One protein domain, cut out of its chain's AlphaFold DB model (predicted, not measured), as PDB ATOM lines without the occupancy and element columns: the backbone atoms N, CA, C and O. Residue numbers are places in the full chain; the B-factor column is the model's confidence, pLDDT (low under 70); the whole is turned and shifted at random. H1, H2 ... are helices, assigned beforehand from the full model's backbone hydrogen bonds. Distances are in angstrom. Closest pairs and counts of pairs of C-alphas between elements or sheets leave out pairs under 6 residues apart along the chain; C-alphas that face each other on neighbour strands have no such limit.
ATOM      1  N   ARG A 151       2.113  27.772  77.278       56.91
ATOM      2  CA  ARG A 151       3.566  27.598  77.126       56.91
ATOM      3  C   ARG A 151       3.920  26.404  76.249       56.91
ATOM      4  O   ARG A 151       4.774  26.562  75.385       56.91
ATOM      5  N   ALA A 152       3.274  25.255  76.441       58.69
ATOM      6  CA  ALA A 152       3.525  24.064  75.630       58.69
ATOM      7  C   ALA A 152       3.215  24.325  74.144       58.69
ATOM      8  O   ALA A 152       4.073  24.113  73.294       58.69
ATOM      9  N   ALA A 153       2.058  24.929  73.846       58.56
ATOM     10  CA  ALA A 153       1.672  25.292  72.482       58.56
ATOM     11  C   ALA A 153       2.631  26.309  71.834       58.56
ATOM     12  O   ALA A 153       2.921  26.221  70.641       58.56
ATOM     13  N   THR A 154       3.156  27.261  72.615       60.09
ATOM     14  CA  THR A 154       4.133  28.246  72.119       60.09
ATOM     15  C   THR A 154       5.481  27.594  71.806       60.09
ATOM     16  O   THR A 154       6.084  27.898  70.779       60.09
ATOM     17  N   VAL A 155       5.947  26.678  72.659       62.88
ATOM     18  CA  VAL A 155       7.213  25.955  72.459       62.88
ATOM     19  C   VAL A 155       7.131  25.028  71.244       62.88
ATOM     20  O   VAL A 155       8.046  25.024  70.422       62.88
ATOM     21  N   ASP A 156       6.023  24.307  71.071       58.56
ATOM     22  CA  ASP A 156       5.833  23.414  69.923       58.56
ATOM     23  C   ASP A 156       5.757  24.183  68.596       58.56
ATOM     24  O   ASP A 156       6.352  23.768  67.597       58.56
ATOM     25  N   ALA A 157       5.090  25.344  68.592       62.88
ATOM     26  CA  ALA A 157       5.047  26.233  67.434       62.88
ATOM     27  C   ALA A 157       6.442  26.776  67.075       62.88
ATOM     28  O   ALA A 157       6.818  26.784  65.902       62.88
ATOM     29  N   GLN A 158       7.246  27.161  68.073       63.34
ATOM     30  CA  GLN A 158       8.628  27.603  67.855       63.34
ATOM     31  C   GLN A 158       9.529  26.474  67.333       63.34
ATOM     32  O   GLN A 158      10.322  26.694  66.419       63.34
ATOM     33  N   ALA A 159       9.387  25.252  67.852       64.56
ATOM     34  CA  ALA A 159      10.144  24.095  67.375       64.56
ATOM     35  C   ALA A 159       9.773  23.704  65.933       64.56
ATOM     36  O   ALA A 159      10.629  23.280  65.152       64.56
ATOM     37  N   ALA A 160       8.499  23.842  65.552       64.56
ATOM     38  CA  ALA A 160       8.060  23.652  64.171       64.56
ATOM     39  C   ALA A 160       8.654  24.709  63.227       64.56
ATOM     40  O   ALA A 160       9.112  24.357  62.139       64.56
ATOM     41  N   GLU A 161       8.707  25.967  63.665       70.25
ATOM     42  CA  GLU A 161       9.283  27.071  62.896       70.25
ATOM     43  C   GLU A 161      10.786  26.898  62.664       70.25
ATOM     44  O   GLU A 161      11.257  27.024  61.535       70.25
ATOM     45  N   LEU A 162      11.533  26.515  63.703       70.88
ATOM     46  CA  LEU A 162      12.970  26.249  63.603       70.88
ATOM     47  C   LEU A 162      13.282  25.139  62.592       70.88
ATOM     48  O   LEU A 162      14.147  25.322  61.739       70.88
ATOM     49  N   ARG A 163      12.533  24.028  62.620       68.44
ATOM     50  CA  ARG A 163      12.686  22.936  61.637       68.44
ATOM     51  C   ARG A 163      12.361  23.368  60.209       68.44
ATOM     52  O   ARG A 163      12.899  22.796  59.264       68.44
ATOM     53  N   ARG A 164      11.449  24.331  60.030       72.62
ATOM     54  CA  ARG A 164      11.147  24.893  58.708       72.62
ATOM     55  C   ARG A 164      12.323  25.723  58.205       72.62
ATOM     56  O   ARG A 164      12.790  25.470  57.104       72.62
ATOM     57  N   ILE A 165      12.849  26.619  59.041       70.12
ATOM     58  CA  ILE A 165      13.997  27.458  58.681       70.12
ATOM     59  C   ILE A 165      15.246  26.613  58.403       70.12
ATOM     60  O   ILE A 165      15.977  26.894  57.460       70.12
ATOM     61  N   GLU A 166      15.483  25.557  59.184       73.50
ATOM     62  CA  GLU A 166      16.582  24.616  58.943       73.50
ATOM     63  C   GLU A 166      16.477  23.959  57.560       73.50
ATOM     64  O   GLU A 166      17.464  23.909  56.826       73.50
ATOM     65  N   ARG A 167      15.279  23.498  57.181       76.50
ATOM     66  CA  ARG A 167      15.038  22.893  55.867       76.50
ATOM     67  C   ARG A 167      15.225  23.905  54.739       76.50
ATOM     68  O   ARG A 167      15.961  23.623  53.800       76.50
ATOM     69  N   ASP A 168      14.647  25.095  54.880       76.06
ATOM     70  CA  ASP A 168      14.773  26.177  53.897       76.06
ATOM     71  C   ASP A 168      16.247  26.596  53.720       76.06
ATOM     72  O   ASP A 168      16.704  26.880  52.609       76.06
ATOM     73  N   LEU A 169      17.025  26.589  54.809       78.62
ATOM     74  CA  LEU A 169      18.462  26.844  54.776       78.62
ATOM     75  C   LEU A 169      19.221  25.726  54.062       78.62
ATOM     76  O   LEU A 169      20.096  26.021  53.247       78.62
ATOM     77  N   HIS A 170      18.909  24.467  54.367       76.94
ATOM     78  CA  HIS A 170      19.551  23.316  53.746       76.94
ATOM     79  C   HIS A 170      19.309  23.304  52.232       76.94
ATOM     80  O   HIS A 170      20.265  23.256  51.458       76.94
ATOM     81  N   ASP A 171      18.056  23.460  51.811       81.81
ATOM     82  CA  ASP A 171      17.661  23.471  50.402       81.81
ATOM     83  C   ASP A 171      18.256  24.687  49.670       81.81
ATOM     84  O   ASP A 171      18.824  24.569  48.579       81.81
ATOM     85  N   GLY A 172      18.227  25.865  50.303       82.12
ATOM     86  CA  GLY A 172      18.836  27.075  49.756       82.12
ATOM     87  C   GLY A 172      20.363  26.989  49.648       82.12
ATOM     88  O   GLY A 172      20.957  27.535  48.715       82.12
ATOM     89  N   ALA A 173      21.037  26.326  50.591       79.25
ATOM     90  CA  ALA A 173      22.478  26.087  50.528       79.25
ATOM     91  C   ALA A 173      22.832  25.105  49.400       79.25
ATOM     92  O   ALA A 173      23.757  25.376  48.633       79.25
ATOM     93  N   GLN A 174      22.071  24.017  49.245       84.50
ATOM     94  CA  GLN A 174      22.257  23.052  48.160       84.50
ATOM     95  C   GLN A 174      22.100  23.699  46.778       84.50
ATOM     96  O   GLN A 174      22.971  23.528  45.924       84.50
ATOM     97  N   ALA A 175      21.042  24.491  46.567       84.00
ATOM     98  CA  ALA A 175      20.802  25.176  45.293       84.00
ATOM     99  C   ALA A 175      21.948  26.135  44.920       84.00
ATOM    100  O   ALA A 175      22.404  26.155  43.776       84.00
ATOM    101  N   ARG A 176      22.465  26.894  45.897       82.75
ATOM    102  CA  ARG A 176      23.589  27.823  45.684       82.75
ATOM    103  C   ARG A 176      24.911  27.105  45.418       82.75
ATOM    104  O   ARG A 176      25.645  27.510  44.522       82.75
ATOM    105  N   LEU A 177      25.208  26.025  46.144       87.62
ATOM    106  CA  LEU A 177      26.411  25.220  45.901       87.62
ATOM    107  C   LEU A 177      26.383  24.560  44.518       87.62
ATOM    108  O   LEU A 177      27.408  24.523  43.839       87.62
ATOM    109  N   ALA A 178      25.212  24.096  44.077       89.38
ATOM    110  CA  ALA A 178      25.034  23.583  42.724       89.38
ATOM    111  C   ALA A 178      25.301  24.669  41.668       89.38
ATOM    112  O   ALA A 178      26.004  24.399  40.697       89.38
ATOM    113  N   ALA A 179      24.807  25.896  41.876       88.25
ATOM    114  CA  ALA A 179      25.057  27.024  40.975       88.25
ATOM    115  C   ALA A 179      26.553  27.353  40.851       88.25
ATOM    116  O   ALA A 179      27.082  27.362  39.743       88.25
ATOM    117  N   VAL A 180      27.257  27.503  41.978       92.25
ATOM    118  CA  VAL A 180      28.713  27.735  41.988       92.25
ATOM    119  C   VAL A 180      29.457  26.588  41.291       92.25
ATOM    120  O   VAL A 180      30.350  26.832  40.482       92.25
ATOM    121  N   GLY A 181      29.068  25.335  41.548       89.12
ATOM    122  CA  GLY A 181      29.648  24.165  40.885       89.12
ATOM    123  C   GLY A 181      29.451  24.165  39.364       89.12
ATOM    124  O   GLY A 181      30.382  23.831  38.630       89.12
ATOM    125  N   MET A 182      28.278  24.584  38.879       93.12
ATOM    126  CA  MET A 182      28.001  24.721  37.445       93.12
ATOM    127  C   MET A 182      28.864  25.812  36.800       93.12
ATOM    128  O   MET A 182      29.470  25.557  35.758       93.12
ATOM    129  N   THR A 183      28.989  26.984  37.432       91.00
ATOM    130  CA  THR A 183      29.823  28.094  36.933       91.00
ATOM    131  C   THR A 183      31.300  27.700  36.863       91.00
ATOM    132  O   THR A 183      31.962  27.935  35.851       91.00
ATOM    133  N   LEU A 184      31.813  27.005  37.886       92.75
ATOM    134  CA  LEU A 184      33.178  26.462  37.887       92.75
ATOM    135  C   LEU A 184      33.386  25.391  36.802       92.75
ATOM    136  O   LEU A 184      34.446  25.336  36.171       92.75
ATOM    137  N   GLY A 185      32.374  24.552  36.560       92.38
ATOM    138  CA  GLY A 185      32.380  23.570  35.477       92.38
ATOM    139  C   GLY A 185      32.462  24.228  34.095       92.38
ATOM    140  O   GLY A 185      33.255  23.793  33.260       92.38
ATOM    141  N   LEU A 186      31.704  25.306  33.878       91.31
ATOM    142  CA  LEU A 186      31.724  26.087  32.638       91.31
ATOM    143  C   LEU A 186      33.078  26.788  32.433       91.31
ATOM    144  O   LEU A 186      33.653  26.705  31.349       91.31
ATOM    145  N   ALA A 187      33.633  27.389  33.490       93.19
ATOM    146  CA  ALA A 187      34.961  28.001  33.457       93.19
ATOM    147  C   ALA A 187      36.052  26.984  33.075       93.19
ATOM    148  O   ALA A 187      36.915  27.273  32.249       93.19
ATOM    149  N   SER A 188      35.977  25.763  33.617       91.94
ATOM    150  CA  SER A 188      36.930  24.684  33.315       91.94
ATOM    151  C   SER A 188      36.871  24.231  31.850       91.94
ATOM    152  O   SER A 188      37.901  23.886  31.274       91.94
ATOM    153  N   GLN A 189      35.682  24.246  31.234       93.31
ATOM    154  CA  GLN A 189      35.500  23.910  29.816       93.31
ATOM    155  C   GLN A 189      35.977  25.025  28.877       93.31
ATOM    156  O   GLN A 189      36.477  24.729  27.792       93.31
ATOM    157  N   LEU A 190      35.832  26.290  29.282       92.44
ATOM    158  CA  LEU A 190      36.253  27.450  28.492       92.44
ATOM    159  C   LEU A 190      37.754  27.722  28.588       92.44
ATOM    160  O   LEU A 190      38.323  28.240  27.634       92.44
ATOM    161  N   LEU A 191      38.415  27.292  29.664       92.12
ATOM    162  CA  LEU A 191      39.840  27.524  29.912       92.12
ATOM    163  C   LEU A 191      40.782  27.233  28.717       92.12
ATOM    164  O   LEU A 191      41.697  28.025  28.499       92.12
ATOM    165  N   PRO A 192      40.596  26.156  27.918       93.00
ATOM    166  CA  PRO A 192      41.457  25.874  26.765       93.00
ATOM    167  C   PRO A 192      41.187  26.764  25.544       93.00
ATOM    168  O   PRO A 192      42.055  26.882  24.682       93.00
ATOM    169  N   SER A 193      39.979  27.326  25.434       93.25
ATOM    170  CA  SER A 193      39.474  27.972  24.210       93.25
ATOM    171  C   SER A 193      39.354  29.492  24.349       93.25
ATOM    172  O   SER A 193      39.582  30.216  23.386       93.25
ATOM    173  N   ASP A 194      38.991  29.959  25.543       93.50
ATOM    174  CA  ASP A 194      38.758  31.354  25.907       93.50
ATOM    175  C   ASP A 194      39.164  31.577  27.383       93.50
ATOM    176  O   ASP A 194      38.337  31.466  28.298       93.50
ATOM    177  N   PRO A 195      40.458  31.838  27.644       92.31
ATOM    178  CA  PRO A 195      40.962  32.028  29.000       92.31
ATOM    179  C   PRO A 195      40.419  33.301  29.666       92.31
ATOM    180  O   PRO A 195      40.250  33.310  30.886       92.31
ATOM    181  N   ASP A 196      40.097  34.341  28.892       92.00
ATOM    182  CA  ASP A 196      39.527  35.584  29.420       92.00
ATOM    183  C   ASP A 196      38.071  35.367  29.868       92.00
ATOM    184  O   ASP A 196      37.686  35.777  30.967       92.00
ATOM    185  N   GLY A 197      37.275  34.634  29.079       90.06
ATOM    186  CA  GLY A 197      35.929  34.203  29.468       90.06
ATOM    187  C   GLY A 197      35.924  33.267  30.683       90.06
ATOM    188  O   GLY A 197      35.093  33.411  31.584       90.06
ATOM    189  N   ALA A 198      36.891  32.349  30.773       92.69
ATOM    190  CA  ALA A 198      37.057  31.484  31.942       92.69
ATOM    191  C   ALA A 198      37.433  32.272  33.213       92.69
ATOM    192  O   ALA A 198      36.926  31.969  34.295       92.69
ATOM    193  N   ALA A 199      38.278  33.302  33.092       91.56
ATOM    194  CA  ALA A 199      38.633  34.183  34.203       91.56
ATOM    195  C   ALA A 199      37.422  34.978  34.722       91.56
ATOM    196  O   ALA A 199      37.250  35.103  35.935       91.56
ATOM    197  N   ALA A 200      36.547  35.450  33.827       92.56
ATOM    198  CA  ALA A 200      35.313  36.137  34.212       92.56
ATOM    199  C   ALA A 200      34.364  35.227  35.018       92.56
ATOM    200  O   ALA A 200      33.859  35.634  36.064       92.56
ATOM    201  N   LEU A 201      34.182  33.975  34.584       91.62
ATOM    202  CA  LEU A 201      33.341  32.989  35.279       91.62
ATOM    203  C   LEU A 201      33.913  32.562  36.638       91.62
ATOM    204  O   LEU A 201      33.161  32.312  37.580       91.62
ATOM    205  N   LEU A 202      35.241  32.484  36.767       92.75
ATOM    206  CA  LEU A 202      35.892  32.223  38.055       92.75
ATOM    207  C   LEU A 202      35.615  33.342  39.062       92.75
ATOM    208  O   LEU A 202      35.355  33.057  40.235       92.75
ATOM    209  N   GLU A 203      35.638  34.596  38.614       92.62
ATOM    210  CA  GLU A 203      35.379  35.734  39.494       92.62
ATOM    211  C   GLU A 203      33.895  35.853  39.867       92.62
ATOM    212  O   GLU A 203      33.568  36.155  41.017       92.62
ATOM    213  N   GLU A 204      32.993  35.502  38.949       90.75
ATOM    214  CA  GLU A 204      31.563  35.349  39.235       90.75
ATOM    215  C   GLU A 204      31.314  34.271  40.302       90.75
ATOM    216  O   GLU A 204      30.707  34.552  41.338       90.75
ATOM    217  N   ALA A 205      31.880  33.070  40.125       91.44
ATOM    218  CA  ALA A 205      31.764  31.976  41.089       91.44
ATOM    219  C   ALA A 205      32.337  32.346  42.471       91.44
ATOM    220  O   ALA A 205      31.757  32.005  43.508       91.44
ATOM    221  N   ARG A 206      33.460  33.078  42.507       90.38
ATOM    222  CA  ARG A 206      34.066  33.593  43.744       90.38
ATOM    223  C   ARG A 206      33.149  34.608  44.435       90.38
ATOM    224  O   ARG A 206      32.988  34.554  45.658       90.38
ATOM    225  N   GLY A 207      32.535  35.510  43.671       89.38
ATOM    226  CA  GLY A 207      31.572  36.488  44.172       89.38
ATOM    227  C   GLY A 207      30.294  35.847  44.723       89.38
ATOM    228  O   GLY A 207      29.824  36.238  45.796       89.38
ATOM    229  N   ASP A 208      29.756  34.844  44.030       87.50
ATOM    230  CA  ASP A 208      28.581  34.075  44.460       87.50
ATOM    231  C   ASP A 208      28.843  33.300  45.757       87.50
ATOM    232  O   ASP A 208      28.050  33.374  46.700       87.50
ATOM    233  N   ALA A 209      29.991  32.623  45.856       87.31
ATOM    234  CA  ALA A 209      30.392  31.917  47.071       87.31
ATOM    235  C   ALA A 209      30.563  32.872  48.268       87.31
ATOM    236  O   ALA A 209      30.133  32.566  49.383       87.31
ATOM    237  N   GLY A 210      31.148  34.054  48.041       84.38
ATOM    238  CA  GLY A 210      31.308  35.084  49.068       84.38
ATOM    239  C   GLY A 210      29.974  35.626  49.592       84.38
ATOM    240  O   GLY A 210      29.796  35.749  50.806       84.38
ATOM    241  N   ARG A 211      29.015  35.902  48.696       84.38
ATOM    242  CA  ARG A 211      27.657  36.337  49.069       84.38
ATOM    243  C   ARG A 211      26.908  35.262  49.852       84.38
ATOM    244  O   ARG A 211      26.355  35.562  50.907       84.38
ATOM    245  N   ALA A 212      26.970  34.011  49.399       83.38
ATOM    246  CA  ALA A 212      26.339  32.891  50.091       83.38
ATOM    247  C   ALA A 212      26.877  32.719  51.524       83.38
ATOM    248  O   ALA A 212      26.095  32.543  52.454       83.38
ATOM    249  N   LEU A 213      28.195  32.827  51.729       81.62
ATOM    250  CA  LEU A 213      28.810  32.763  53.061       81.62
ATOM    251  C   LEU A 213      28.381  33.921  53.972       81.62
ATOM    252  O   LEU A 213      28.192  33.714  55.173       81.62
ATOM    253  N   ALA A 214      28.224  35.128  53.426       77.94
ATOM    254  CA  ALA A 214      27.755  36.281  54.188       77.94
ATOM    255  C   ALA A 214      26.307  36.092  54.670       77.94
ATOM    256  O   ALA A 214      26.048  36.243  55.861       77.94
ATOM    257  N   GLU A 215      25.401  35.668  53.782       78.69
ATOM    258  CA  GLU A 215      23.998  35.378  54.115       78.69
ATOM    259  C   GLU A 215      23.872  34.270  55.169       78.69
ATOM    260  O   GLU A 215      23.112  34.394  56.128       78.69
ATOM    261  N   LEU A 216      24.655  33.194  55.027       76.25
ATOM    262  CA  LEU A 216      24.658  32.074  55.971       76.25
ATOM    263  C   LEU A 216      25.155  32.518  57.351       76.25
ATOM    264  O   LEU A 216      24.596  32.128  58.374       76.25
ATOM    265  N   ARG A 217      26.169  33.389  57.391       71.62
ATOM    266  CA  ARG A 217      26.692  33.970  58.632       71.62
ATOM    267  C   ARG A 217      25.675  34.883  59.316       71.62
ATOM    268  O   ARG A 217      25.571  34.844  60.542       71.62
ATOM    269  N   ASP A 218      24.928  35.675  58.553       67.62
ATOM    270  CA  ASP A 218      23.884  36.550  59.095       67.62
ATOM    271  C   ASP A 218      22.700  35.731  59.635       67.62
ATOM    272  O   ASP A 218      22.190  36.019  60.721       67.62
ATOM    273  N   LEU A 219      22.336  34.637  58.959       69.75
ATOM    274  CA  LEU A 219      21.288  33.720  59.403       69.75
ATOM    275  C   LEU A 219      21.690  32.925  60.661       69.75
ATOM    276  O   LEU A 219      20.919  32.830  61.612       69.75
ATOM    277  N   VAL A 220      22.922  32.406  60.718       65.06
ATOM    278  CA  VAL A 220      23.444  31.659  61.881       65.06
ATOM    279  C   VAL A 220      23.543  32.541  63.128       65.06
ATOM    280  O   VAL A 220      23.339  32.049  64.240       65.06
ATOM    281  N   ARG A 221      23.808  33.845  62.968       63.75
ATOM    282  CA  ARG A 221      23.755  34.819  64.072       63.75
ATOM    283  C   ARG A 221      22.331  35.078  64.574       63.75
ATOM    284  O   ARG A 221      22.168  35.423  65.738       63.75
ATOM    285  N   GLY A 222      21.316  34.903  63.725       56.78
ATOM    286  CA  GLY A 222      19.916  35.171  64.061       56.78
ATOM    287  C   GLY A 222      19.172  34.038  64.782       56.78
ATOM    288  O   GLY A 222      18.163  34.310  65.426       56.78
ATOM    289  N   ILE A 223      19.631  32.779  64.688       56.25
ATOM    290  CA  ILE A 223      18.808  31.590  65.025       56.25
ATOM    291  C   ILE A 223      19.549  30.593  65.936       56.25
ATOM    292  O   ILE A 223      19.407  29.383  65.807       56.25
ATOM    293  N   HIS A 224      20.366  31.065  66.877       55.06
ATOM    294  CA  HIS A 224      21.262  30.195  67.657       55.06
ATOM    295  C   HIS A 224      20.685  29.561  68.957       55.06
ATOM    296  O   HIS A 224      21.256  29.742  70.032       55.06
TER     297      HIS A 224
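What this domain is: This is residues 151 to 224 of the 287 residues of an uncharacterized protein of Pseudonocardia sp. CNS-004 (UniProt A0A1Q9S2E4). This is a long helical hairpin: H1 runs the whole length, and the shorter H2 folds back beside it after a tight turn. Residues 151 to 161 of H1 stick out beyond H2 as a free arm. The printed part has 74 residues with two named helices, H1 then H2, and no named strand, and its class is all helix. It is extended, with a radius of gyration of the C-alphas of 18.1 A and spans of 64 by 17 by 10 A.

Where its parts are: H1, residues 151 to 190, is 58.6 A long and begins with C-alpha 151 at (3.566, 27.598, 77.126). H2, residues 195 to 222, is 41.0 A long and ends with C-alpha 222 at (19.916, 35.171, 64.061).

How they stand to each other: H1 touches H2 with residues 173 to 190 alone. Their closest C-alphas, those of Ala 187 and Ala 198, are 4.3 A apart. The two form a helical hairpin, running opposite ways at a shallow tilt of 10 degrees. In H1 and H2 every O i to N i+4 pair is within hydrogen-bond range.

The domain as a whole: The C-alphas farthest apart, those of Arg 151 and Ser 193, are 64.0 A apart. The printed part has no cut, and the link from H1 to H2 is tight. Mean pLDDT of the printed part is 80.1; residues 151 to 160, 163 and 218 to 224 are under 70.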